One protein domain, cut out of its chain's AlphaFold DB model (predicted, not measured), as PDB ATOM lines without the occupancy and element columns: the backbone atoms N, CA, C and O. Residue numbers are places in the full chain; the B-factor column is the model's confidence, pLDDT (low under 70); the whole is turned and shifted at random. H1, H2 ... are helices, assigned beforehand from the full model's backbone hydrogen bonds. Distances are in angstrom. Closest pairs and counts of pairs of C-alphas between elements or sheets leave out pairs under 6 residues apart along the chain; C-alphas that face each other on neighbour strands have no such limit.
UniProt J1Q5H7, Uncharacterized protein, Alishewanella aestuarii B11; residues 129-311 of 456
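This is residues 129 to 311 of the 456 residues of an uncharacterized protein of Alishewanella aestuarii B11 (UniProt J1Q5H7). Two long helices, H5 and H2, lie side by side and run opposite ways; H1 goes on past one end of the pair as a long arm, whose residues 129 to 151 stick out. At the pair's other end is a loose head of H3, H4 and the long links, with low confidence at residues 213 to 271, and short H6 packs on H1. The printed part has 183 residues with six named helices, H1 to H6 in chain order, and no named strand: all helix. It is extended, with a radius of gyration of the C-alphas of 30.9 A and spans of 105 by 40 by 21 A, the arm adding to the length.

Start with H5, residues 262 to 304, which touches H2, residues 167 to 204, at a shallow tilt of 16 degrees, opposite ways; their closest C-alphas, His 173 and Thr 289, are 4.9 A apart. H1, residues 129 to 164, only just touches H5, with 3 pairs of C-alphas within 8 A, the closest Tyr 162 and Ala 300 at 6.2 A. H6, residues 308 to 311, touches H1, closest at C-alphas Leu 155 and Ile 311, 6.4 A. H3, residues 217 to 227, is close to H5 but not clearly touching: C-alphas Tyr 221 and Leu 265, the closest, are 7.2 A apart. H4, residues 256 to 259, is apart from H2. Every O i to N i+4 pair is within hydrogen-bond range in H1, H2 and H3, and 38 of 39 in H5; H4 and H6 are too short for one.

Find C-alpha 262 at (7.972, -75.580, -53.428); from there H5 runs 61.7 A to C-alpha 304 at (2.984, -17.365, -33.717). H2 spans 55.3 A, H3 15.5 A, H4 5.2 A and H6 5.1 A. H1 starts at C-alpha 129, (34.437, 17.519, -53.288), and spans 52.5 A.

The farthest C-alphas, Arg 129 and Arg 253, are 107.2 A apart. The printed part has no cut; the links H2 to H3 and H3 to H4 are long. Look for low pLDDT, under 70, at residues 129 to 130, 207, 213 to 271 and 273.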
ATOM      1  N   ARG A 129      35.905  17.513 -53.108       67.31
ATOM      2  CA  ARG A 129      34.437  17.519 -53.288       67.31
ATOM      3  C   ARG A 129      33.913  16.171 -53.787       67.31
ATOM      4  O   ARG A 129      32.914  15.680 -53.273       67.31
ATOM      5  N   VAL A 130      34.595  15.564 -54.761       64.25
ATOM      6  CA  VAL A 130      34.240  14.239 -55.293       64.25
ATOM      7  C   VAL A 130      34.350  13.172 -54.203       64.25
ATOM      8  O   VAL A 130      33.397  12.420 -54.017       64.25
ATOM      9  N   GLN A 131      35.444  13.148 -53.433       71.00
ATOM     10  CA  GLN A 131      35.603  12.195 -52.331       71.00
ATOM     11  C   GLN A 131      34.531  12.385 -51.247       71.00
ATOM     12  O   GLN A 131      33.915  11.414 -50.825       71.00
ATOM     13  N   SER A 132      34.238  13.630 -50.860       75.06
ATOM     14  CA  SER A 132      33.176  13.945 -49.894       75.06
ATOM     15  C   SER A 132      31.807  13.422 -50.349       75.06
ATOM     16  O   SER A 132      31.057  12.873 -49.546       75.06
ATOM     17  N   ASN A 133      31.481  13.547 -51.640       71.56
ATOM     18  CA  ASN A 133      30.233  13.015 -52.194       71.56
ATOM     19  C   ASN A 133      30.205  11.475 -52.186       71.56
ATOM     20  O   ASN A 133      29.169  10.895 -51.866       71.56
ATOM     21  N   ILE A 134      31.333  10.817 -52.489       71.12
ATOM     22  CA  ILE A 134      31.472   9.353 -52.396       71.12
ATOM     23  C   ILE A 134      31.264   8.891 -50.950       71.12
ATOM     24  O   ILE A 134      30.485   7.972 -50.714       71.12
ATOM     25  N   ASP A 135      31.897   9.546 -49.975       75.25
ATOM     26  CA  ASP A 135      31.809   9.167 -48.562       75.25
ATOM     27  C   ASP A 135      30.382   9.328 -48.006       75.25
ATOM     28  O   ASP A 135      29.938   8.516 -47.191       75.25
ATOM     29  N   VAL A 136      29.649  10.358 -48.445       78.31
ATOM     30  CA  VAL A 136      28.231  10.563 -48.098       78.31
ATOM     31  C   VAL A 136      27.357   9.460 -48.697       78.31
ATOM     32  O   VAL A 136      26.567   8.849 -47.975       78.31
ATOM     33  N   GLU A 137      27.519   9.160 -49.986       74.75
ATOM     34  CA  GLU A 137      26.683   8.171 -50.674       74.75
ATOM     35  C   GLU A 137      26.990   6.735 -50.219       74.75
ATOM     36  O   GLU A 137      26.077   5.950 -49.966       74.75
ATOM     37  N   ALA A 138      28.263   6.408 -49.976       73.88
ATOM     38  CA  ALA A 138      28.669   5.131 -49.393       73.88
ATOM     39  C   ALA A 138      28.119   4.948 -47.966       73.88
ATOM     40  O   ALA A 138      27.672   3.854 -47.618       73.88
ATOM     41  N   LYS A 139      28.088   6.005 -47.138       83.88
ATOM     42  CA  LYS A 139      27.424   5.967 -45.821       83.88
ATOM     43  C   LYS A 139      25.916   5.748 -45.949       83.88
ATOM     44  O   LYS A 139      25.370   4.948 -45.193       83.88
ATOM     45  N   ARG A 140      25.254   6.405 -46.911       88.44
ATOM     46  CA  ARG A 140      23.818   6.230 -47.187       88.44
ATOM     47  C   ARG A 140      23.494   4.784 -47.573       88.44
ATOM     48  O   ARG A 140      22.619   4.173 -46.965       88.44
ATOM     49  N   ILE A 141      24.225   4.227 -48.540       76.69
ATOM     50  CA  ILE A 141      24.017   2.860 -49.037       76.69
ATOM     51  C   ILE A 141      24.323   1.822 -47.946       76.69
ATOM     52  O   ILE A 141      23.521   0.918 -47.719       76.69
ATOM     53  N   ASN A 142      25.421   1.977 -47.199       83.94
ATOM     54  CA  ASN A 142      25.727   1.083 -46.077       83.94
ATOM     55  C   ASN A 142      24.665   1.157 -44.965       83.94
ATOM     56  O   ASN A 142      24.300   0.125 -44.409       83.94
ATOM     57  N   GLY A 143      24.117   2.343 -44.672       88.31
ATOM     58  CA  GLY A 143      22.993   2.496 -43.742       88.31
ATOM     59  C   GLY A 143      21.743   1.730 -44.189       88.31
ATOM     60  O   GLY A 143      21.126   1.034 -43.378       88.31
ATOM     61  N   ASN A 144      21.411   1.788 -45.484       86.19
ATOM     62  CA  ASN A 144      20.326   0.999 -46.072       86.19
ATOM     63  C   ASN A 144      20.590  -0.511 -45.955       86.19
ATOM     64  O   ASN A 144      19.712  -1.244 -45.505       86.19
ATOM     65  N   ILE A 145      21.796  -0.975 -46.304       86.25
ATOM     66  CA  ILE A 145      22.179  -2.395 -46.215       86.25
ATOM     67  C   ILE A 145      22.033  -2.909 -44.776       86.25
ATOM     68  O   ILE A 145      21.355  -3.914 -44.572       86.25
ATOM     69  N   THR A 146      22.577  -2.201 -43.780       91.56
ATOM     70  CA  THR A 146      22.470  -2.590 -42.362       91.56
ATOM     71  C   THR A 146      21.014  -2.677 -41.900       91.56
ATOM     72  O   THR A 146      20.641  -3.625 -41.211       91.56
ATOM     73  N   LYS A 147      20.160  -1.728 -42.311       92.12
ATOM     74  CA  LYS A 147      18.727  -1.760 -41.986       92.12
ATOM     75  C   LYS A 147      18.034  -2.989 -42.589       92.12
ATOM     76  O   LYS A 147      17.342  -3.708 -41.872       92.12
ATOM     77  N   LEU A 148      18.246  -3.251 -43.881       89.44
ATOM     78  CA  LEU A 148      17.664  -4.404 -44.580       89.44
ATOM     79  C   LEU A 148      18.172  -5.742 -44.012       89.44
ATOM     80  O   LEU A 148      17.421  -6.715 -43.966       89.44
ATOM     81  N   GLN A 149      19.428  -5.795 -43.553       90.69
ATOM     82  CA  GLN A 149      19.986  -6.959 -42.861       90.69
ATOM     83  C   GLN A 149      19.299  -7.207 -41.513       90.69
ATOM     84  O   GLN A 149      18.884  -8.336 -41.270       90.69
ATOM     85  N   GLY A 150      19.081  -6.172 -40.695       92.19
ATOM     86  CA  GLY A 150      18.335  -6.309 -39.438       92.19
ATOM     87  C   GLY A 150      16.887  -6.775 -39.654       92.19
ATOM     88  O   GLY A 150      16.418  -7.697 -38.985       92.19
ATOM     89  N   GLU A 151      16.184  -6.216 -40.645       91.12
ATOM     90  CA  GLU A 151      14.837  -6.681 -41.022       91.12
ATOM     91  C   GLU A 151      14.848  -8.164 -41.442       91.12
ATOM     92  O   GLU A 151      14.026  -8.957 -40.976       91.12
ATOM     93  N   ARG A 152      15.833  -8.578 -42.247       92.94
ATOM     94  CA  ARG A 152      16.028  -9.973 -42.672       92.94
ATOM     95  C   ARG A 152      16.322 -10.914 -41.498       92.94
ATOM     96  O   ARG A 152      15.782 -12.017 -41.471       92.94
ATOM     97  N   GLU A 153      17.153 -10.502 -40.547       92.12
ATOM     98  CA  GLU A 153      17.513 -11.293 -39.363       92.12
ATOM     99  C   GLU A 153      16.291 -11.538 -38.466       92.12
ATOM    100  O   GLU A 153      15.995 -12.692 -38.153       92.12
ATOM    101  N   THR A 154      15.480 -10.511 -38.179       91.44
ATOM    102  CA  THR A 154      14.235 -10.696 -37.397       91.44
ATOM    103  C   THR A 154      13.234 -11.644 -38.076       91.44
ATOM    104  O   THR A 154      12.539 -12.419 -37.413       91.44
ATOM    105  N   LEU A 155      13.166 -11.648 -39.413       90.12
ATOM    106  CA  LEU A 155      12.364 -12.618 -40.165       90.12
ATOM    107  C   LEU A 155      12.929 -14.048 -40.076       90.12
ATOM    108  O   LEU A 155      12.156 -15.007 -40.001       90.12
ATOM    109  N   GLN A 156      14.254 -14.206 -40.032       91.00
ATOM    110  CA  GLN A 156      14.907 -15.504 -39.832       91.00
ATOM    111  C   GLN A 156      14.675 -16.054 -38.417       91.00
ATOM    112  O   GLN A 156      14.328 -17.227 -38.283       91.00
ATOM    113  N   GLU A 157      14.749 -15.226 -37.374       90.62
ATOM    114  CA  GLU A 157      14.427 -15.616 -35.989       90.62
ATOM    115  C   GLU A 157      12.975 -16.104 -35.835       90.62
ATOM    116  O   GLU A 157      12.698 -17.101 -35.155       90.62
ATOM    117  N   ARG A 158      12.034 -15.456 -36.537       89.62
ATOM    118  CA  ARG A 158      10.636 -15.910 -36.615       89.62
ATOM    119  C   ARG A 158      10.526 -17.286 -37.279       89.62
ATOM    120  O   ARG A 158       9.828 -18.150 -36.751       89.62
ATOM    121  N   MET A 159      11.241 -17.533 -38.379       90.44
ATOM    122  CA  MET A 159      11.279 -18.860 -39.016       90.44
ATOM    123  C   MET A 159      11.921 -19.931 -38.126       90.44
ATOM    124  O   MET A 159      11.409 -21.048 -38.063       90.44
ATOM    125  N   ILE A 160      12.984 -19.604 -37.383       90.25
ATOM    126  CA  ILE A 160      13.589 -20.513 -36.395       90.25
ATOM    127  C   ILE A 160      12.560 -20.882 -35.317       90.25
ATOM    128  O   ILE A 160      12.388 -22.060 -35.013       90.25
ATOM    129  N   SER A 161      11.813 -19.899 -34.808       87.44
ATOM    130  CA  SER A 161      10.752 -20.113 -33.811       87.44
ATOM    131  C   SER A 161       9.612 -20.998 -34.337       87.44
ATOM    132  O   SER A 161       9.121 -21.871 -33.623       87.44
ATOM    133  N   TYR A 162       9.213 -20.816 -35.602       90.12
ATOM    134  CA  TYR A 162       8.213 -21.655 -36.273       90.12
ATOM    135  C   TYR A 162       8.695 -23.101 -36.475       90.12
ATOM    136  O   TYR A 162       7.964 -24.053 -36.193       90.12
ATOM    137  N   ASN A 163       9.944 -23.274 -36.913       90.06
ATOM    138  CA  ASN A 163      10.545 -24.592 -37.106       90.06
ATOM    139  C   ASN A 163      10.710 -25.327 -35.767       90.06
ATOM    140  O   ASN A 163      10.354 -26.498 -35.669       90.06
ATOM    141  N   ALA A 164      11.150 -24.637 -34.709       90.00
ATOM    142  CA  ALA A 164      11.232 -25.199 -33.359       90.00
ATOM    143  C   ALA A 164       9.861 -25.675 -32.841       90.00
ATOM    144  O   ALA A 164       9.764 -26.747 -32.249       90.00
ATOM    145  N   ALA A 165       8.788 -24.929 -33.131       86.19
ATOM    146  CA  ALA A 165       7.417 -25.287 -32.759       86.19
ATOM    147  C   ALA A 165       6.820 -26.479 -33.541       86.19
ATOM    148  O   ALA A 165       5.705 -26.889 -33.231       86.19
ATOM    149  N   THR A 166       7.524 -27.018 -34.545       91.81
ATOM    150  CA  THR A 166       7.090 -28.174 -35.363       91.81
ATOM    151  C   THR A 166       8.149 -29.283 -35.464       91.81
ATOM    152  O   THR A 166       7.976 -30.253 -36.205       91.81
ATOM    153  N   ALA A 167       9.261 -29.150 -34.731       91.00
ATOM    154  CA  ALA A 167      10.437 -30.009 -34.866       91.00
ATOM    155  C   ALA A 167      10.182 -31.462 -34.432       91.00
ATOM    156  O   ALA A 167      10.686 -32.387 -35.067       91.00
ATOM    157  N   ASN A 168       9.379 -31.673 -33.384       90.69
ATOM    158  CA  ASN A 168       9.088 -33.007 -32.854       90.69
ATOM    159  C   ASN A 168       8.254 -33.829 -33.848       90.69
ATOM    160  O   ASN A 168       8.588 -34.969 -34.163       90.69
ATOM    161  N   GLU A 169       7.193 -33.234 -34.389       91.19
ATOM    162  CA  GLU A 169       6.301 -33.862 -35.361       91.19
ATOM    163  C   GLU A 169       7.006 -34.089 -36.702       91.19
ATOM    164  O   GLU A 169       6.761 -35.100 -37.364       91.19
ATOM    165  N   LEU A 170       7.929 -33.195 -37.079       91.62
ATOM    166  CA  LEU A 170       8.792 -33.382 -38.244       91.62
ATOM    167  C   LEU A 170       9.715 -34.593 -38.055       91.62
ATOM    168  O   LEU A 170       9.748 -35.462 -38.925       91.62
ATOM    169  N   ALA A 171      10.394 -34.695 -36.908       92.88
ATOM    170  CA  ALA A 171      11.278 -35.816 -36.594       92.88
ATOM    171  C   ALA A 171      10.527 -37.162 -36.555       92.88
ATOM    172  O   ALA A 171      11.001 -38.149 -37.120       92.88
ATOM    173  N   LEU A 172       9.325 -37.202 -35.965       90.19
ATOM    174  CA  LEU A 172       8.467 -38.396 -35.956       90.19
ATOM    175  C   LEU A 172       8.053 -38.820 -37.374       90.19
ATOM    176  O   LEU A 172       8.115 -40.004 -37.713       90.19
ATOM    177  N   HIS A 173       7.671 -37.865 -38.225       92.88
ATOM    178  CA  HIS A 173       7.346 -38.133 -39.624       92.88
ATOM    179  C   HIS A 173       8.566 -38.627 -40.425       92.88
ATOM    180  O   HIS A 173       8.455 -39.568 -41.212       92.88
ATOM    181  N   GLU A 174       9.747 -38.042 -40.217       93.56
ATOM    182  CA  GLU A 174      10.988 -38.486 -40.865       93.56
ATOM    183  C   GLU A 174      11.408 -39.892 -40.415       93.56
ATOM    184  O   GLU A 174      11.784 -40.717 -41.254       93.56
ATOM    185  N   GLN A 175      11.256 -40.216 -39.128       93.50
ATOM    186  CA  GLN A 175      11.488 -41.558 -38.594       93.50
ATOM    187  C   GLN A 175      10.532 -42.589 -39.217       93.50
ATOM    188  O   GLN A 175      10.984 -43.632 -39.702       93.50
ATOM    189  N   ALA A 176       9.229 -42.288 -39.278       91.38
ATOM    190  CA  ALA A 176       8.230 -43.144 -39.921       91.38
ATOM    191  C   ALA A 176       8.531 -43.351 -41.418       91.38
ATOM    192  O   ALA A 176       8.479 -44.474 -41.930       91.38
ATOM    193  N   ARG A 177       8.927 -42.282 -42.124       94.12
ATOM    194  CA  ARG A 177       9.304 -42.328 -43.544       94.12
ATOM    195  C   ARG A 177      10.553 -43.179 -43.784       94.12
ATOM    196  O   ARG A 177      10.560 -43.986 -44.715       94.12
ATOM    197  N   SER A 178      11.574 -43.039 -42.940       93.69
ATOM    198  CA  SER A 178      12.801 -43.846 -42.985       93.69
ATOM    199  C   SER A 178      12.504 -45.335 -42.756       93.69
ATOM    200  O   SER A 178      12.934 -46.190 -43.533       93.69
ATOM    201  N   LYS A 179      11.657 -45.654 -41.767       92.81
ATOM    202  CA  LYS A 179      11.160 -47.016 -41.508       92.81
ATOM    203  C   LYS A 179      10.434 -47.604 -42.723       92.81
ATOM    204  O   LYS A 179      10.738 -48.729 -43.122       92.81
ATOM    205  N   HIS A 180       9.537 -46.843 -43.357       92.94
ATOM    206  CA  HIS A 180       8.859 -47.270 -44.586       92.94
ATOM    207  C   HIS A 180       9.850 -47.550 -45.733       92.94
ATOM    208  O   HIS A 180       9.783 -48.604 -46.365       92.94
ATOM    209  N   GLN A 181      10.815 -46.654 -45.967       93.19
ATOM    210  CA  GLN A 181      11.867 -46.845 -46.979       93.19
ATOM    211  C   GLN A 181      12.722 -48.095 -46.706       93.19
ATOM    212  O   GLN A 181      13.045 -48.836 -47.636       93.19
ATOM    213  N   GLY A 182      13.037 -48.377 -45.438       93.19
ATOM    214  CA  GLY A 182      13.730 -49.600 -45.033       93.19
ATOM    215  C   GLY A 182      12.943 -50.880 -45.348       93.19
ATOM    216  O   GLY A 182      13.540 -51.881 -45.742       93.19
ATOM    217  N   ILE A 183      11.612 -50.854 -45.231       90.12
ATOM    218  CA  ILE A 183      10.744 -51.997 -45.568       90.12
ATOM    219  C   ILE A 183      10.645 -52.191 -47.088       90.12
ATOM    220  O   ILE A 183      10.795 -53.318 -47.560       90.12
ATOM    221  N   GLU A 184      10.475 -51.118 -47.868       89.06
ATOM    222  CA  GLU A 184      10.515 -51.182 -49.343       89.06
ATOM    223  C   GLU A 184      11.835 -51.786 -49.846       89.06
ATOM    224  O   GLU A 184      11.840 -52.675 -50.704       89.06
ATOM    225  N   ARG A 185      12.961 -51.377 -49.246       93.31
ATOM    226  CA  ARG A 185      14.278 -51.943 -49.546       93.31
ATOM    227  C   ARG A 185      14.343 -53.443 -49.238       93.31
ATOM    228  O   ARG A 185      14.719 -54.210 -50.122       93.31
ATOM    229  N   LYS A 186      13.912 -53.878 -48.046       90.38
ATOM    230  CA  LYS A 186      13.854 -55.308 -47.674       90.38
ATOM    231  C   LYS A 186      12.985 -56.131 -48.629       90.38
ATOM    232  O   LYS A 186      13.360 -57.246 -48.980       90.38
ATOM    233  N   MET A 187      11.844 -55.597 -49.073       85.69
ATOM    234  CA  MET A 187      10.997 -56.270 -50.066       85.69
ATOM    235  C   MET A 187      11.705 -56.432 -51.414       85.69
ATOM    236  O   MET A 187      11.597 -57.494 -52.025       85.69
ATOM    237  N   SER A 188      12.433 -55.412 -51.874       87.56
ATOM    238  CA  SER A 188      13.226 -55.493 -53.108       87.56
ATOM    239  C   SER A 188      14.345 -56.536 -52.990       87.56
ATOM    240  O   SER A 188      14.462 -57.430 -53.826       87.56
ATOM    241  N   GLU A 189      15.098 -56.506 -51.886       89.75
ATOM    242  CA  GLU A 189      16.164 -57.474 -51.596       89.75
ATOM    243  C   GLU A 189      15.629 -58.916 -51.485       89.75
ATOM    244  O   GLU A 189      16.275 -59.852 -51.960       89.75
ATOM    245  N   ARG A 190      14.431 -59.126 -50.915       84.25
ATOM    246  CA  ARG A 190      13.821 -60.465 -50.827       84.25
ATOM    247  C   ARG A 190      13.287 -60.972 -52.168       84.25
ATOM    248  O   ARG A 190      13.391 -62.171 -52.418       84.25
ATOM    249  N   LYS A 191      12.774 -60.092 -53.037       82.81
ATOM    250  CA  LYS A 191      12.426 -60.448 -54.427       82.81
ATOM    251  C   LYS A 191      13.649 -60.942 -55.195       82.81
ATOM    252  O   LYS A 191      13.571 -61.995 -55.816       82.81
ATOM    253  N   GLU A 192      14.777 -60.239 -55.098       87.12
ATOM    254  CA  GLU A 192      15.999 -60.642 -55.805       87.12
ATOM    255  C   GLU A 192      16.551 -61.977 -55.277       87.12
ATOM    256  O   GLU A 192      16.859 -62.865 -56.068       87.12
ATOM    257  N   LYS A 193      16.556 -62.191 -53.950       85.69
ATOM    258  CA  LYS A 193      16.907 -63.499 -53.360       85.69
ATOM    259  C   LYS A 193      16.018 -64.638 -53.864       85.69
ATOM    260  O   LYS A 193      16.530 -65.708 -54.169       85.69
ATOM    261  N   PHE A 194      14.707 -64.411 -53.979       82.50
ATOM    262  CA  PHE A 194      13.800 -65.407 -54.550       82.50
ATOM    263  C   PHE A 194      14.112 -65.703 -56.021       82.50
ATOM    264  O   PHE A 194      14.067 -66.866 -56.406       82.50
ATOM    265  N   TYR A 195      14.460 -64.702 -56.838       82.38
ATOM    266  CA  TYR A 195      14.851 -64.949 -58.230       82.38
ATOM    267  C   TYR A 195      16.126 -65.798 -58.342       82.38
ATOM    268  O   TYR A 195      16.180 -66.679 -59.199       82.38
ATOM    269  N   GLU A 196      17.112 -65.594 -57.466       87.19
ATOM    270  CA  GLU A 196      18.318 -66.434 -57.417       87.19
ATOM    271  C   GLU A 196      18.012 -67.865 -56.933       87.19
ATOM    272  O   GLU A 196      18.440 -68.830 -57.567       87.19
ATOM    273  N   GLU A 197      17.209 -68.031 -55.872       83.38
ATOM    274  CA  GLU A 197      16.734 -69.347 -55.403       83.38
ATOM    275  C   GLU A 197      15.942 -70.091 -56.502       83.38
ATOM    276  O   GLU A 197      16.190 -71.268 -56.766       83.38
ATOM    277  N   PHE A 198      15.035 -69.393 -57.190       81.12
ATOM    278  CA  PHE A 198      14.251 -69.907 -58.316       81.12
ATOM    279  C   PHE A 198      15.148 -70.361 -59.473       81.12
ATOM    280  O   PHE A 198      15.044 -71.499 -59.931       81.12
ATOM    281  N   LYS A 199      16.060 -69.491 -59.924       84.75
ATOM    282  CA  LYS A 199      16.992 -69.775 -61.022       84.75
ATOM    283  C   LYS A 199      17.869 -70.984 -60.711       84.75
ATOM    284  O   LYS A 199      18.048 -71.837 -61.578       84.75
ATOM    285  N   LYS A 200      18.371 -71.080 -59.477       86.75
ATOM    286  CA  LYS A 200      19.147 -72.228 -59.001       86.75
ATOM    287  C   LYS A 200      18.351 -73.531 -59.129       86.75
ATOM    288  O   LYS A 200      18.830 -74.459 -59.772       86.75
ATOM    289  N   ILE A 201      17.126 -73.581 -58.596       80.62
ATOM    290  CA  ILE A 201      16.284 -74.791 -58.633       80.62
ATOM    291  C   ILE A 201      15.948 -75.209 -60.071       80.62
ATOM    292  O   ILE A 201      16.014 -76.398 -60.383       80.62
ATOM    293  N   VAL A 202      15.609 -74.253 -60.946       78.12
ATOM    294  CA  VAL A 202      15.296 -74.526 -62.361       78.12
ATOM    295  C   VAL A 202      16.481 -75.183 -63.073       78.12
ATOM    296  O   VAL A 202      16.279 -76.167 -63.784       78.12
ATOM    297  N   LEU A 203      17.703 -74.687 -62.846       83.81
ATOM    298  CA  LEU A 203      18.927 -75.247 -63.426       83.81
ATOM    299  C   LEU A 203      19.284 -76.614 -62.822       83.81
ATOM    300  O   LEU A 203      19.513 -77.564 -63.565       83.81
ATOM    301  N   GLU A 204      19.303 -76.739 -61.493       85.94
ATOM    302  CA  GLU A 204      19.692 -77.982 -60.804       85.94
ATOM    303  C   GLU A 204      18.703 -79.133 -61.048       85.94
ATOM    304  O   GLU A 204      19.107 -80.292 -61.104       85.94
ATOM    305  N   SER A 205      17.417 -78.821 -61.237       77.25
ATOM    306  CA  SER A 205      16.361 -79.817 -61.477       77.25
ATOM    307  C   SER A 205      16.034 -80.021 -62.965       77.25
ATOM    308  O   SER A 205      15.085 -80.738 -63.274       77.25
ATOM    309  N   ASN A 206      16.786 -79.397 -63.886       77.62
ATOM    310  CA  ASN A 206      16.555 -79.424 -65.342       77.62
ATOM    311  C   ASN A 206      15.093 -79.125 -65.743       77.62
ATOM    312  O   ASN A 206      14.507 -79.810 -66.586       77.62
ATOM    313  N   LEU A 207      14.471 -78.121 -65.116       69.56
ATOM    314  CA  LEU A 207      13.062 -77.808 -65.371       69.56
ATOM    315  C   LEU A 207      12.892 -77.142 -66.749       69.56
ATOM    316  O   LEU A 207      13.686 -76.265 -67.095       69.56
ATOM    317  N   PRO A 208      11.832 -77.464 -67.519       72.19
ATOM    318  CA  PRO A 208      11.553 -76.852 -68.821       72.19
ATOM    319  C   PRO A 208      10.930 -75.450 -68.661       72.19
ATOM    320  O   PRO A 208       9.815 -75.185 -69.110       72.19
ATOM    321  N   ILE A 209      11.630 -74.560 -67.956       71.69
ATOM    322  CA  ILE A 209      11.197 -73.206 -67.599       71.69
ATOM    323  C   ILE A 209      12.326 -72.237 -67.963       71.69
ATOM    324  O   ILE A 209      13.481 -72.471 -67.615       71.69
ATOM    325  N   ASP A 210      12.010 -71.128 -68.637       73.31
ATOM    326  CA  ASP A 210      13.013 -70.103 -68.941       73.31
ATOM    327  C   ASP A 210      13.472 -69.382 -67.662       73.31
ATOM    328  O   ASP A 210      12.737 -68.588 -67.067       73.31
ATOM    329  N   VAL A 211      14.726 -69.627 -67.280       70.50
ATOM    330  CA  VAL A 211      15.424 -68.986 -66.154       70.50
ATOM    331  C   VAL A 211      15.516 -67.463 -66.262       70.50
ATOM    332  O   VAL A 211      15.678 -66.793 -65.243       70.50
ATOM    333  N   ASN A 212      15.425 -66.901 -67.470       74.38
ATOM    334  CA  ASN A 212      15.549 -65.463 -67.706       74.38
ATOM    335  C   ASN A 212      14.209 -64.725 -67.618       74.38
ATOM    336  O   ASN A 212      14.200 -63.501 -67.505       74.38
ATOM    337  N   SER A 213      13.087 -65.451 -67.597       67.25
ATOM    338  CA  SER A 213      11.734 -64.882 -67.650       67.25
ATOM    339  C   SER A 213      11.342 -64.004 -66.447       67.25
ATOM    340  O   SER A 213      10.264 -63.411 -66.480       67.25
ATOM    341  N   ARG A 214      12.191 -63.921 -65.397       67.56
ATOM    342  CA  ARG A 214      11.993 -63.184 -64.121       67.56
ATOM    343  C   ARG A 214      10.505 -63.103 -63.724       67.56
ATOM    344  O   ARG A 214       9.960 -62.006 -63.582       67.56
ATOM    345  N   PRO A 215       9.817 -64.254 -63.589       64.69
ATOM    346  CA  PRO A 215       8.367 -64.271 -63.484       64.69
ATOM    347  C   PRO A 215       7.947 -63.620 -62.170       64.69
ATOM    348  O   PRO A 215       8.430 -64.026 -61.114       64.69
ATOM    349  N   GLU A 216       7.046 -62.630 -62.215       58.81
ATOM    350  CA  GLU A 216       6.626 -61.928 -60.997       58.81
ATOM    351  C   GLU A 216       6.235 -62.942 -59.905       58.81
ATOM    352  O   GLU A 216       5.305 -63.730 -60.126       58.81
ATOM    353  N   PRO A 217       6.873 -62.916 -58.714       58.34
ATOM    354  CA  PRO A 217       6.709 -63.968 -57.714       58.34
ATOM    355  C   PRO A 217       5.248 -64.172 -57.318       58.34
ATOM    356  O   PRO A 217       4.811 -65.295 -57.103       58.34
ATOM    357  N   ARG A 218       4.468 -63.081 -57.303       53.09
ATOM    358  CA  ARG A 218       3.022 -63.067 -57.047       53.09
ATOM    359  C   ARG A 218       2.221 -63.835 -58.102       53.09
ATOM    360  O   ARG A 218       1.283 -64.544 -57.745       53.09
ATOM    361  N   ASN A 219       2.569 -63.693 -59.379       54.41
ATOM    362  CA  ASN A 219       1.884 -64.379 -60.473       54.41
ATOM    363  C   ASN A 219       2.260 -65.862 -60.486       54.41
ATOM    364  O   ASN A 219       1.370 -66.700 -60.582       54.41
ATOM    365  N   PHE A 220       3.536 -66.187 -60.254       56.22
ATOM    366  CA  PHE A 220       3.987 -67.573 -60.114       56.22
ATOM    367  C   PHE A 220       3.292 -68.280 -58.934       56.22
ATOM    368  O   PHE A 220       2.744 -69.370 -59.095       56.22
ATOM    369  N   TYR A 221       3.195 -67.611 -57.777       51.97
ATOM    370  CA  TYR A 221       2.428 -68.087 -56.618       51.97
ATOM    371  C   TYR A 221       0.943 -68.302 -56.926       51.97
ATOM    372  O   TYR A 221       0.355 -69.303 -56.516       51.97
ATOM    373  N   ARG A 222       0.317 -67.363 -57.646       48.31
ATOM    374  CA  ARG A 222      -1.105 -67.436 -58.000       48.31
ATOM    375  C   ARG A 222      -1.381 -68.580 -58.977       48.31
ATOM    376  O   ARG A 222      -2.372 -69.283 -58.807       48.31
ATOM    377  N   SER A 223      -0.499 -68.806 -59.950       49.75
ATOM    378  CA  SER A 223      -0.570 -69.949 -60.866       49.75
ATOM    379  C   SER A 223      -0.370 -71.288 -60.147       49.75
ATOM    380  O   SER A 223      -1.098 -72.232 -60.444       49.75
ATOM    381  N   TYR A 224       0.547 -71.357 -59.175       48.69
ATOM    382  CA  TYR A 224       0.733 -72.532 -58.315       48.69
ATOM    383  C   TYR A 224      -0.514 -72.819 -57.460       48.69
ATOM    384  O   TYR A 224      -0.959 -73.960 -57.378       48.69
ATOM    385  N   ALA A 225      -1.137 -71.794 -56.869       46.12
ATOM    386  CA  ALA A 225      -2.359 -71.965 -56.079       46.12
ATOM    387  C   ALA A 225      -3.571 -72.399 -56.932       46.12
ATOM    388  O   ALA A 225      -4.304 -73.304 -56.541       46.12
ATOM    389  N   LEU A 226      -3.763 -71.786 -58.109       44.22
ATOM    390  CA  LEU A 226      -4.912 -72.050 -58.987       44.22
ATOM    391  C   LEU A 226      -4.857 -73.420 -59.681       44.22
ATOM    392  O   LEU A 226      -5.903 -74.034 -59.867       44.22
ATOM    393  N   LYS A 227      -3.673 -73.916 -60.073       42.50
ATOM    394  CA  LYS A 227      -3.559 -75.213 -60.773       42.50
ATOM    395  C   LYS A 227      -3.818 -76.432 -59.884       42.50
ATOM    396  O   LYS A 227      -4.206 -77.471 -60.405       42.50
ATOM    397  N   ASN A 228      -3.628 -76.314 -58.570       44.75
ATOM    398  CA  ASN A 228      -3.702 -77.442 -57.635       44.75
ATOM    399  C   ASN A 228      -5.110 -77.674 -57.038       44.75
ATOM    400  O   ASN A 228      -5.244 -78.341 -56.018       44.75
ATOM    401  N   ASN A 229      -6.171 -77.120 -57.650       41.91
ATOM    402  CA  ASN A 229      -7.576 -77.266 -57.222       41.91
ATOM    403  C   ASN A 229      -7.853 -76.971 -55.729       41.91
ATOM    404  O   ASN A 229      -8.859 -77.417 -55.172       41.91
ATOM    405  N   ALA A 230      -7.014 -76.159 -55.081       41.47
ATOM    406  CA  ALA A 230      -7.384 -75.541 -53.817       41.47
ATOM    407  C   ALA A 230      -8.624 -74.655 -54.072       41.47
ATOM    408  O   ALA A 230      -8.589 -73.848 -55.005       41.47
ATOM    409  N   PRO A 231      -9.726 -74.788 -53.305       38.59
ATOM    410  CA  PRO A 231     -10.977 -74.091 -53.606       38.59
ATOM    411  C   PRO A 231     -10.799 -72.575 -53.443       38.59
ATOM    412  O   PRO A 231     -10.792 -72.043 -52.329       38.59
ATOM    413  N   CYS A 232     -10.611 -71.889 -54.572       37.66
ATOM    414  CA  CYS A 232     -10.205 -70.484 -54.618       37.66
ATOM    415  C   CYS A 232     -11.362 -69.509 -54.352       37.66
ATOM    416  O   CYS A 232     -11.125 -68.400 -53.870       37.66
ATOM    417  N   ASP A 233     -12.601 -69.934 -54.601       36.22
ATOM    418  CA  ASP A 233     -13.751 -69.034 -54.764       36.22
ATOM    419  C   ASP A 233     -14.291 -68.419 -53.462       36.22
ATOM    420  O   ASP A 233     -15.104 -67.507 -53.516       36.22
ATOM    421  N   ASN A 234     -13.818 -68.863 -52.290       34.12
ATOM    422  CA  ASN A 234     -14.225 -68.321 -50.980       34.12
ATOM    423  C   ASN A 234     -13.052 -68.130 -49.992       34.12
ATOM    424  O   ASN A 234     -13.257 -68.108 -48.779       34.12
ATOM    425  N   ARG A 235     -11.793 -68.050 -50.466       38.00
ATOM    426  CA  ARG A 235     -10.616 -68.020 -49.562       38.00
ATOM    427  C   ARG A 235      -9.562 -66.943 -49.797       38.00
ATOM    428  O   ARG A 235      -8.653 -66.854 -48.975       38.00
ATOM    429  N   ILE A 236      -9.701 -66.052 -50.780       39.88
ATOM    430  CA  ILE A 236      -8.817 -64.866 -50.876       39.88
ATOM    431  C   ILE A 236      -8.901 -64.012 -49.586       39.88
ATOM    432  O   ILE A 236      -7.892 -63.483 -49.128       39.88
ATOM    433  N   GLU A 237     -10.068 -63.986 -48.938       33.81
ATOM    434  CA  GLU A 237     -10.335 -63.318 -47.650       33.81
ATOM    435  C   GLU A 237      -9.903 -64.136 -46.404       33.81
ATOM    436  O   GLU A 237      -9.815 -63.623 -45.287       33.81
ATOM    437  N   VAL A 238      -9.578 -65.422 -46.583       33.09
ATOM    438  CA  VAL A 238      -9.016 -66.292 -45.531       33.09
ATOM    439  C   VAL A 238      -7.485 -66.303 -45.597       33.09
ATOM    440  O   VAL A 238      -6.831 -66.340 -44.553       33.09
ATOM    441  N   MET A 239      -6.906 -66.174 -46.798       36.84
ATOM    442  CA  MET A 239      -5.460 -66.009 -47.010       36.84
ATOM    443  C   MET A 239      -4.892 -64.754 -46.330       36.84
ATOM    444  O   MET A 239      -3.707 -64.736 -46.015       36.84
ATOM    445  N   SER A 240      -5.712 -63.734 -46.053       37.81
ATOM    446  CA  SER A 240      -5.295 -62.549 -45.290       37.81
ATOM    447  C   SER A 240      -5.318 -62.725 -43.768       37.81
ATOM    448  O   SER A 240      -4.751 -61.888 -43.072       37.81
ATOM    449  N   ASN A 241      -5.983 -63.762 -43.242       33.72
ATOM    450  CA  ASN A 241      -6.363 -63.840 -41.823       33.72
ATOM    451  C   ASN A 241      -5.819 -65.063 -41.064       33.72
ATOM    452  O   ASN A 241      -5.899 -65.092 -39.835       33.72
ATOM    453  N   ARG A 242      -5.265 -66.077 -41.744       35.53
ATOM    454  CA  ARG A 242      -4.568 -67.200 -41.089       35.53
ATOM    455  C   ARG A 242      -3.270 -67.526 -41.817       35.53
ATOM    456  O   ARG A 242      -3.273 -67.803 -43.012       35.53
ATOM    457  N   GLY A 243      -2.164 -67.482 -41.075       38.72
ATOM    458  CA  GLY A 243      -0.831 -67.746 -41.607       38.72
ATOM    459  C   GLY A 243      -0.708 -69.147 -42.211       38.72
ATOM    460  O   GLY A 243      -1.242 -70.115 -41.677       38.72
ATOM    461  N   THR A 244       0.068 -69.233 -43.294       36.25
ATOM    462  CA  THR A 244       0.390 -70.428 -44.098       36.25
ATOM    463  C   THR A 244      -0.733 -70.988 -44.999       36.25
ATOM    464  O   THR A 244      -1.555 -71.795 -44.577       36.25
ATOM    465  N   PRO A 245      -0.666 -70.710 -46.319       42.62
ATOM    466  CA  PRO A 245      -1.285 -71.546 -47.361       42.62
ATOM    467  C   PRO A 245      -0.652 -72.951 -47.468       42.62
ATOM    468  O   PRO A 245      -1.145 -73.820 -48.182       42.62
ATOM    469  N   VAL A 246       0.484 -73.149 -46.794       41.53
ATOM    470  CA  VAL A 246       1.446 -74.232 -47.021       41.53
ATOM    471  C   VAL A 246       0.922 -75.595 -46.572       41.53
ATOM    472  O   VAL A 246       1.093 -76.568 -47.296       41.53
ATOM    473  N   ALA A 247       0.232 -75.670 -45.430       36.28
ATOM    474  CA  ALA A 247      -0.173 -76.944 -44.824       36.28
ATOM    475  C   ALA A 247      -1.205 -77.749 -45.642       36.28
ATOM    476  O   ALA A 247      -1.333 -78.947 -45.429       36.28
ATOM    477  N   TYR A 248      -1.933 -77.113 -46.567       34.38
ATOM    478  CA  TYR A 248      -2.975 -77.762 -47.381       34.38
ATOM    479  C   TYR A 248      -2.565 -78.022 -48.841       34.38
ATOM    480  O   TYR A 248      -3.295 -78.695 -49.562       34.38
ATOM    481  N   CYS A 249      -1.423 -77.496 -49.299       41.31
ATOM    482  CA  CYS A 249      -0.997 -77.606 -50.703       41.31
ATOM    483  C   CYS A 249      -0.081 -78.812 -50.990       41.31
ATOM    484  O   CYS A 249       0.384 -78.947 -52.116       41.31
ATOM    485  N   VAL A 250       0.229 -79.648 -49.993       35.62
ATOM    486  CA  VAL A 250       1.260 -80.701 -50.109       35.62
ATOM    487  C   VAL A 250       0.736 -81.990 -50.762       35.62
ATOM    488  O   VAL A 250       1.522 -82.735 -51.337       35.62
ATOM    489  N   GLU A 251      -0.575 -82.252 -50.732       33.16
ATOM    490  CA  GLU A 251      -1.128 -83.590 -51.031       33.16
ATOM    491  C   GLU A 251      -1.932 -83.711 -52.346       33.16
ATOM    492  O   GLU A 251      -2.411 -84.795 -52.673       33.16
ATOM    493  N   ALA A 252      -2.079 -82.642 -53.141       31.53
ATOM    494  CA  ALA A 252      -2.950 -82.641 -54.326       31.53
ATOM    495  C   ALA A 252      -2.218 -82.333 -55.652       31.53
ATOM    496  O   ALA A 252      -2.092 -81.182 -56.049       31.53
ATOM    497  N   ARG A 253      -1.832 -83.400 -56.374       40.31
ATOM    498  CA  ARG A 253      -1.503 -83.426 -57.825       40.31
ATOM    499  C   ARG A 253      -0.480 -82.394 -58.332       40.31
ATOM    500  O   ARG A 253      -0.715 -81.708 -59.326       40.31
ATOM    501  N   ILE A 254       0.696 -82.378 -57.718       41.97
ATOM    502  CA  ILE A 254       1.845 -81.604 -58.197       41.97
ATOM    503  C   ILE A 254       2.663 -82.458 -59.189       41.97
ATOM    504  O   ILE A 254       3.084 -83.560 -58.842       41.97
ATOM    505  N   ASP A 255       2.930 -81.954 -60.401       48.62
ATOM    506  CA  ASP A 255       3.932 -82.554 -61.304       48.62
ATOM    507  C   ASP A 255       5.332 -82.471 -60.668       48.62
ATOM    508  O   ASP A 255       5.668 -81.468 -60.036       48.62
ATOM    509  N   GLN A 256       6.200 -83.469 -60.884       50.06
ATOM    510  CA  GLN A 256       7.551 -83.501 -60.283       50.06
ATOM    511  C   GLN A 256       8.376 -82.226 -60.539       50.06
ATOM    512  O   GLN A 256       9.129 -81.792 -59.668       50.06
ATOM    513  N   SER A 257       8.172 -81.577 -61.689       52.34
ATOM    514  CA  SER A 257       8.805 -80.303 -62.053       52.34
ATOM    515  C   SER A 257       8.386 -79.111 -61.178       52.34
ATOM    516  O   SER A 257       9.123 -78.135 -61.070       52.34
ATOM    517  N   GLN A 258       7.218 -79.172 -60.535       56.22
ATOM    518  CA  GLN A 258       6.690 -78.116 -59.666       56.22
ATOM    519  C   GLN A 258       6.956 -78.395 -58.178       56.22
ATOM    520  O   GLN A 258       7.078 -77.445 -57.405       56.22
ATOM    521  N   ILE A 259       7.132 -79.666 -57.782       61.06
ATOM    522  CA  ILE A 259       7.530 -80.049 -56.413       61.06
ATOM    523  C   ILE A 259       8.888 -79.429 -56.054       61.06
ATOM    524  O   ILE A 259       9.041 -78.869 -54.970       61.06
ATOM    525  N   ALA A 260       9.852 -79.463 -56.981       64.56
ATOM    526  CA  ALA A 260      11.197 -78.919 -56.773       64.56
ATOM    527  C   ALA A 260      11.202 -77.425 -56.384       64.56
ATOM    528  O   ALA A 260      12.060 -76.988 -55.620       64.56
ATOM    529  N   LEU A 261      10.226 -76.644 -56.865       68.69
ATOM    530  CA  LEU A 261      10.108 -75.201 -56.613       68.69
ATOM    531  C   LEU A 261       9.423 -74.859 -55.280       68.69
ATOM    532  O   LEU A 261       9.515 -73.716 -54.822       68.69
ATOM    533  N   ALA A 262       8.750 -75.821 -54.641       64.62
ATOM    534  CA  ALA A 262       7.972 -75.580 -53.428       64.62
ATOM    535  C   ALA A 262       8.787 -74.954 -52.270       64.62
ATOM    536  O   ALA A 262       8.269 -74.015 -51.662       64.62
ATOM    537  N   PRO A 263      10.044 -75.355 -51.971       68.19
ATOM    538  CA  PRO A 263      10.816 -74.762 -50.875       68.19
ATOM    539  C   PRO A 263      11.090 -73.261 -51.051       68.19
ATOM    540  O   PRO A 263      10.859 -72.489 -50.120       68.19
ATOM    541  N   ALA A 264      11.521 -72.827 -52.243       67.62
ATOM    542  CA  ALA A 264      11.791 -71.412 -52.532       67.62
ATOM    543  C   ALA A 264      10.507 -70.571 -52.535       67.62
ATOM    544  O   ALA A 264      10.496 -69.448 -52.029       67.62
ATOM    545  N   LEU A 265       9.402 -71.131 -53.044       66.75
ATOM    546  CA  LEU A 265       8.089 -70.498 -52.951       66.75
ATOM    547  C   LEU A 265       7.699 -70.304 -51.481       66.75
ATOM    548  O   LEU A 265       7.567 -69.163 -51.049       66.75
ATOM    549  N   ILE A 266       7.608 -71.384 -50.693       63.75
ATOM    550  CA  ILE A 266       7.235 -71.362 -49.264       63.75
ATOM    551  C   ILE A 266       8.069 -70.340 -48.475       63.75
ATOM    552  O   ILE A 266       7.509 -69.535 -47.725       63.75
ATOM    553  N   SER A 267       9.387 -70.352 -48.686       66.62
ATOM    554  CA  SER A 267      10.355 -69.425 -48.090       66.62
ATOM    555  C   SER A 267      10.017 -67.961 -48.417       66.62
ATOM    556  O   SER A 267       9.885 -67.132 -47.515       66.62
ATOM    557  N   TYR A 268       9.785 -67.642 -49.694       68.88
ATOM    558  CA  TYR A 268       9.409 -66.295 -50.125       68.88
ATOM    559  C   TYR A 268       8.024 -65.863 -49.624       68.88
ATOM    560  O   TYR A 268       7.870 -64.730 -49.175       68.88
ATOM    561  N   GLY A 269       7.011 -66.733 -49.680       63.25
ATOM    562  CA  GLY A 269       5.628 -66.371 -49.353       63.25
ATOM    563  C   GLY A 269       5.416 -65.998 -47.884       63.25
ATOM    564  O   GLY A 269       4.711 -65.030 -47.596       63.25
ATOM    565  N   MET A 270       6.054 -66.721 -46.955       63.81
ATOM    566  CA  MET A 270       5.968 -66.411 -45.520       63.81
ATOM    567  C   MET A 270       6.635 -65.070 -45.182       63.81
ATOM    568  O   MET A 270       6.047 -64.254 -44.469       63.81
ATOM    569  N   ASP A 271       7.821 -64.809 -45.738       69.44
ATOM    570  CA  ASP A 271       8.516 -63.527 -45.567       69.44
ATOM    571  C   ASP A 271       7.764 -62.369 -46.235       69.44
ATOM    572  O   ASP A 271       7.702 -61.266 -45.690       69.44
ATOM    573  N   TYR A 272       7.184 -62.606 -47.415       71.94
ATOM    574  CA  TYR A 272       6.494 -61.584 -48.194       71.94
ATOM    575  C   TYR A 272       5.230 -61.080 -47.495       71.94
ATOM    576  O   TYR A 272       5.059 -59.867 -47.385       71.94
ATOM    577  N   GLU A 273       4.365 -61.960 -46.979       69.94
ATOM    578  CA  GLU A 273       3.162 -61.523 -46.251       69.94
ATOM    579  C   GLU A 273       3.518 -60.788 -44.953       69.94
ATOM    580  O   GLU A 273       2.927 -59.748 -44.645       69.94
ATOM    581  N   LYS A 274       4.556 -61.244 -44.237       77.88
ATOM    582  CA  LYS A 274       5.094 -60.518 -43.082       77.88
ATOM    583  C   LYS A 274       5.543 -59.106 -43.478       77.88
ATOM    584  O   LYS A 274       5.046 -58.138 -42.904       77.88
ATOM    585  N   LEU A 275       6.393 -58.972 -44.499       80.00
ATOM    586  CA  LEU A 275       6.863 -57.673 -44.997       80.00
ATOM    587  C   LEU A 275       5.721 -56.796 -45.537       80.00
ATOM    588  O   LEU A 275       5.760 -55.584 -45.347       80.00
ATOM    589  N   GLN A 276       4.679 -57.364 -46.154       79.38
ATOM    590  CA  GLN A 276       3.490 -56.607 -46.565       79.38
ATOM    591  C   GLN A 276       2.684 -56.102 -45.363       79.38
ATOM    592  O   GLN A 276       2.206 -54.967 -45.401       79.38
ATOM    593  N   SER A 277       2.548 -56.887 -44.288       82.25
ATOM    594  CA  SER A 277       1.909 -56.415 -43.053       82.25
ATOM    595  C   SER A 277       2.701 -55.267 -42.410       82.25
ATOM    596  O   SER A 277       2.123 -54.218 -42.120       82.25
ATOM    597  N   GLU A 278       4.032 -55.400 -42.317       86.81
ATOM    598  CA  GLU A 278       4.942 -54.355 -41.826       86.81
ATOM    599  C   GLU A 278       4.852 -53.091 -42.698       86.81
ATOM    600  O   GLU A 278       4.767 -51.975 -42.184       86.81
ATOM    601  N   ARG A 279       4.787 -53.248 -44.027       87.81
ATOM    602  CA  ARG A 279       4.630 -52.149 -44.993       87.81
ATOM    603  C   ARG A 279       3.295 -51.420 -44.833       87.81
ATOM    604  O   ARG A 279       3.265 -50.194 -44.919       87.81
ATOM    605  N   ARG A 280       2.184 -52.137 -44.613       89.06
ATOM    606  CA  ARG A 280       0.864 -51.522 -44.361       89.06
ATOM    607  C   ARG A 280       0.878 -50.716 -43.063       89.06
ATOM    608  O   ARG A 280       0.451 -49.566 -43.076       89.06
ATOM    609  N   GLN A 281       1.439 -51.278 -41.990       91.25
ATOM    610  CA  GLN A 281       1.605 -50.579 -40.711       91.25
ATOM    611  C   GLN A 281       2.473 -49.321 -40.864       91.25
ATOM    612  O   GLN A 281       2.057 -48.242 -40.450       91.25
ATOM    613  N   ALA A 282       3.624 -49.419 -41.537       90.12
ATOM    614  CA  ALA A 282       4.503 -48.274 -41.776       90.12
ATOM    615  C   ALA A 282       3.857 -47.194 -42.668       90.12
ATOM    616  O   ALA A 282       4.057 -46.008 -42.429       90.12
ATOM    617  N   ASN A 283       3.039 -47.565 -43.661       92.31
ATOM    618  CA  ASN A 283       2.258 -46.592 -44.439       92.31
ATOM    619  C   ASN A 283       1.206 -45.871 -43.585       92.31
ATOM    620  O   ASN A 283       1.020 -44.663 -43.725       92.31
ATOM    621  N   GLN A 284       0.531 -46.592 -42.688       93.19
ATOM    622  CA  GLN A 284      -0.428 -45.997 -41.758       93.19
ATOM    623  C   GLN A 284       0.267 -45.054 -40.759       93.19
ATOM    624  O   GLN A 284      -0.244 -43.972 -40.479       93.19
ATOM    625  N   GLU A 285       1.458 -45.417 -40.279       92.50
ATOM    626  CA  GLU A 285       2.315 -44.601 -39.408       92.50
ATOM    627  C   GLU A 285       2.805 -43.322 -40.111       92.50
ATOM    628  O   GLU A 285       2.679 -42.230 -39.556       92.50
ATOM    629  N   VAL A 286       3.260 -43.420 -41.369       94.56
ATOM    630  CA  VAL A 286       3.604 -42.258 -42.214       94.56
ATOM    631  C   VAL A 286       2.388 -41.354 -42.432       94.56
ATOM    632  O   VAL A 286       2.482 -40.154 -42.208       94.56
ATOM    633  N   SER A 287       1.227 -41.906 -42.795       94.50
ATOM    634  CA  SER A 287      -0.002 -41.120 -42.994       94.50
ATOM    635  C   SER A 287      -0.452 -40.401 -41.710       94.50
ATOM    636  O   SER A 287      -0.824 -39.227 -41.732       94.50
ATOM    637  N   THR A 288      -0.346 -41.078 -40.562       93.44
ATOM    638  CA  THR A 288      -0.727 -40.519 -39.254       93.44
ATOM    639  C   THR A 288       0.223 -39.399 -38.826       93.44
ATOM    640  O   THR A 288      -0.227 -38.319 -38.442       93.44
ATOM    641  N   THR A 289       1.536 -39.616 -38.942       92.81
ATOM    642  CA  THR A 289       2.554 -38.599 -38.622       92.81
ATOM    643  C   THR A 289       2.535 -37.427 -39.606       92.81
ATOM    644  O   THR A 289       2.706 -36.287 -39.185       92.81
ATOM    645  N   GLN A 290       2.236 -37.659 -40.888       94.00
ATOM    646  CA  GLN A 290       2.052 -36.599 -41.884       94.00
ATOM    647  C   GLN A 290       0.861 -35.700 -41.530       94.00
ATOM    648  O   GLN A 290       0.966 -34.476 -41.633       94.00
ATOM    649  N   LYS A 291      -0.256 -36.286 -41.078       94.00
ATOM    650  CA  LYS A 291      -1.402 -35.515 -40.582       94.00
ATOM    651  C   LYS A 291      -1.033 -34.715 -39.330       94.00
ATOM    652  O   LYS A 291      -1.254 -33.510 -39.314       94.00
ATOM    653  N   ALA A 292      -0.403 -35.346 -38.337       89.81
ATOM    654  CA  ALA A 292       0.033 -34.668 -37.113       89.81
ATOM    655  C   ALA A 292       0.982 -33.486 -37.401       89.81
ATOM    656  O   ALA A 292       0.804 -32.408 -36.843       89.81
ATOM    657  N   LEU A 293       1.930 -33.646 -38.332       93.06
ATOM    658  CA  LEU A 293       2.811 -32.569 -38.794       93.06
ATOM    659  C   LEU A 293       2.042 -31.444 -39.508       93.06
ATOM    660  O   LEU A 293       2.366 -30.270 -39.331       93.06
ATOM    661  N   SER A 294       1.024 -31.772 -40.309       93.88
ATOM    662  CA  SER A 294       0.149 -30.773 -40.938       93.88
ATOM    663  C   SER A 294      -0.619 -29.964 -39.889       93.88
ATOM    664  O   SER A 294      -0.623 -28.733 -39.940       93.88
ATOM    665  N   ASP A 295      -1.213 -30.640 -38.907       90.75
ATOM    666  CA  ASP A 295      -1.979 -30.012 -37.829       90.75
ATOM    667  C   ASP A 295      -1.059 -29.148 -36.938       90.75
ATOM    668  O   ASP A 295      -1.368 -27.985 -36.668       90.75
ATOM    669  N   ALA A 296       0.133 -29.643 -36.581       87.69
ATOM    670  CA  ALA A 296       1.148 -28.887 -35.841       87.69
ATOM    671  C   ALA A 296       1.624 -27.634 -36.597       87.69
ATOM    672  O   ALA A 296       1.756 -26.567 -35.997       87.69
ATOM    673  N   ARG A 297       1.811 -27.712 -37.922       92.06
ATOM    674  CA  ARG A 297       2.152 -26.553 -38.769       92.06
ATOM    675  C   ARG A 297       1.067 -25.480 -38.780       92.06
ATOM    676  O   ARG A 297       1.405 -24.294 -38.790       92.06
ATOM    677  N   ILE A 298      -0.209 -25.875 -38.758       90.56
ATOM    678  CA  ILE A 298      -1.353 -24.956 -38.646       90.56
ATOM    679  C   ILE A 298      -1.387 -24.321 -37.247       90.56
ATOM    680  O   ILE A 298      -1.508 -23.102 -37.127       90.56
ATOM    681  N   ILE A 299      -1.209 -25.119 -36.189       83.69
ATOM    682  CA  ILE A 299      -1.172 -24.636 -34.799       83.69
ATOM    683  C   ILE A 299      -0.012 -23.651 -34.591       83.69
ATOM    684  O   ILE A 299      -0.231 -22.569 -34.048       83.69
ATOM    685  N   ALA A 300       1.197 -23.969 -35.061       82.88
ATOM    686  CA  ALA A 300       2.361 -23.088 -34.983       82.88
ATOM    687  C   ALA A 300       2.154 -21.785 -35.777       82.88
ATOM    688  O   ALA A 300       2.449 -20.703 -35.267       82.88
ATOM    689  N   SER A 301       1.581 -21.874 -36.985       88.06
ATOM    690  CA  SER A 301       1.221 -20.716 -37.819       88.06
ATOM    691  C   SER A 301       0.275 -19.770 -37.076       88.06
ATOM    692  O   SER A 301       0.540 -18.571 -36.976       88.06
ATOM    693  N   ASN A 302      -0.797 -20.318 -36.496       88.12
ATOM    694  CA  ASN A 302      -1.811 -19.547 -35.777       88.12
ATOM    695  C   ASN A 302      -1.275 -18.976 -34.456       88.12
ATOM    696  O   ASN A 302      -1.469 -17.796 -34.173       88.12
ATOM    697  N   ARG A 303      -0.551 -19.780 -33.663       87.31
ATOM    698  CA  ARG A 303       0.002 -19.375 -32.360       87.31
ATOM    699  C   ARG A 303       1.049 -18.269 -32.485       87.31
ATOM    700  O   ARG A 303       1.095 -17.387 -31.636       87.31
ATOM    701  N   LEU A 304       1.897 -18.328 -33.512       84.88
ATOM    702  CA  LEU A 304       2.984 -17.365 -33.717       84.88
ATOM    703  C   LEU A 304       2.597 -16.210 -34.656       84.88
ATOM    704  O   LEU A 304       3.402 -15.305 -34.869       84.88
ATOM    705  N   SER A 305       1.392 -16.231 -35.243       85.69
ATOM    706  CA  SER A 305       0.992 -15.334 -36.342       85.69
ATOM    707  C   SER A 305       2.029 -15.306 -37.482       85.69
ATOM    708  O   SER A 305       2.420 -14.246 -37.980       85.69
ATOM    709  N   ILE A 306       2.528 -16.486 -37.866       85.06
ATOM    710  CA  ILE A 306       3.571 -16.668 -38.885       85.06
ATOM    711  C   ILE A 306       2.995 -17.408 -40.087       85.06
ATOM    712  O   ILE A 306       2.550 -18.542 -39.972       85.06
ATOM    713  N   ASN A 307       3.100 -16.794 -41.265       89.44
ATOM    714  CA  ASN A 307       2.919 -17.480 -42.540       89.44
ATOM    715  C   ASN A 307       4.316 -17.757 -43.135       89.44
ATOM    716  O   ASN A 307       4.939 -16.809 -43.622       89.44
ATOM    717  N   PRO A 308       4.831 -19.002 -43.094       83.50
ATOM    718  CA  PRO A 308       6.214 -19.294 -43.481       83.50
ATOM    719  C   PRO A 308       6.486 -18.936 -44.948       83.50
ATOM    720  O   PRO A 308       7.423 -18.202 -45.238       83.50
ATOM    721  N   THR A 309       5.586 -19.303 -45.866       89.38
ATOM    722  CA  THR A 309       5.694 -18.989 -47.304       89.38
ATOM    723  C   THR A 309       5.630 -17.488 -47.606       89.38
ATOM    724  O   THR A 309       6.065 -17.033 -48.666       89.38
ATOM    725  N   ARG A 310       5.054 -16.671 -46.717       89.44
ATOM    726  CA  ARG A 310       5.143 -15.208 -46.806       89.44
ATOM    727  C   ARG A 310       6.517 -14.722 -46.344       89.44
ATOM    728  O   ARG A 310       7.132 -13.959 -47.079       89.44
ATOM    729  N   ILE A 311       7.003 -15.199 -45.197       85.56
ATOM    730  CA  ILE A 311       8.312 -14.803 -44.660       85.56
ATOM    731  C   ILE A 311       9.452 -15.202 -45.612       85.56
ATOM    732  O   ILE A 311      10.317 -14.383 -45.895       85.56
TER     733      ILE A 311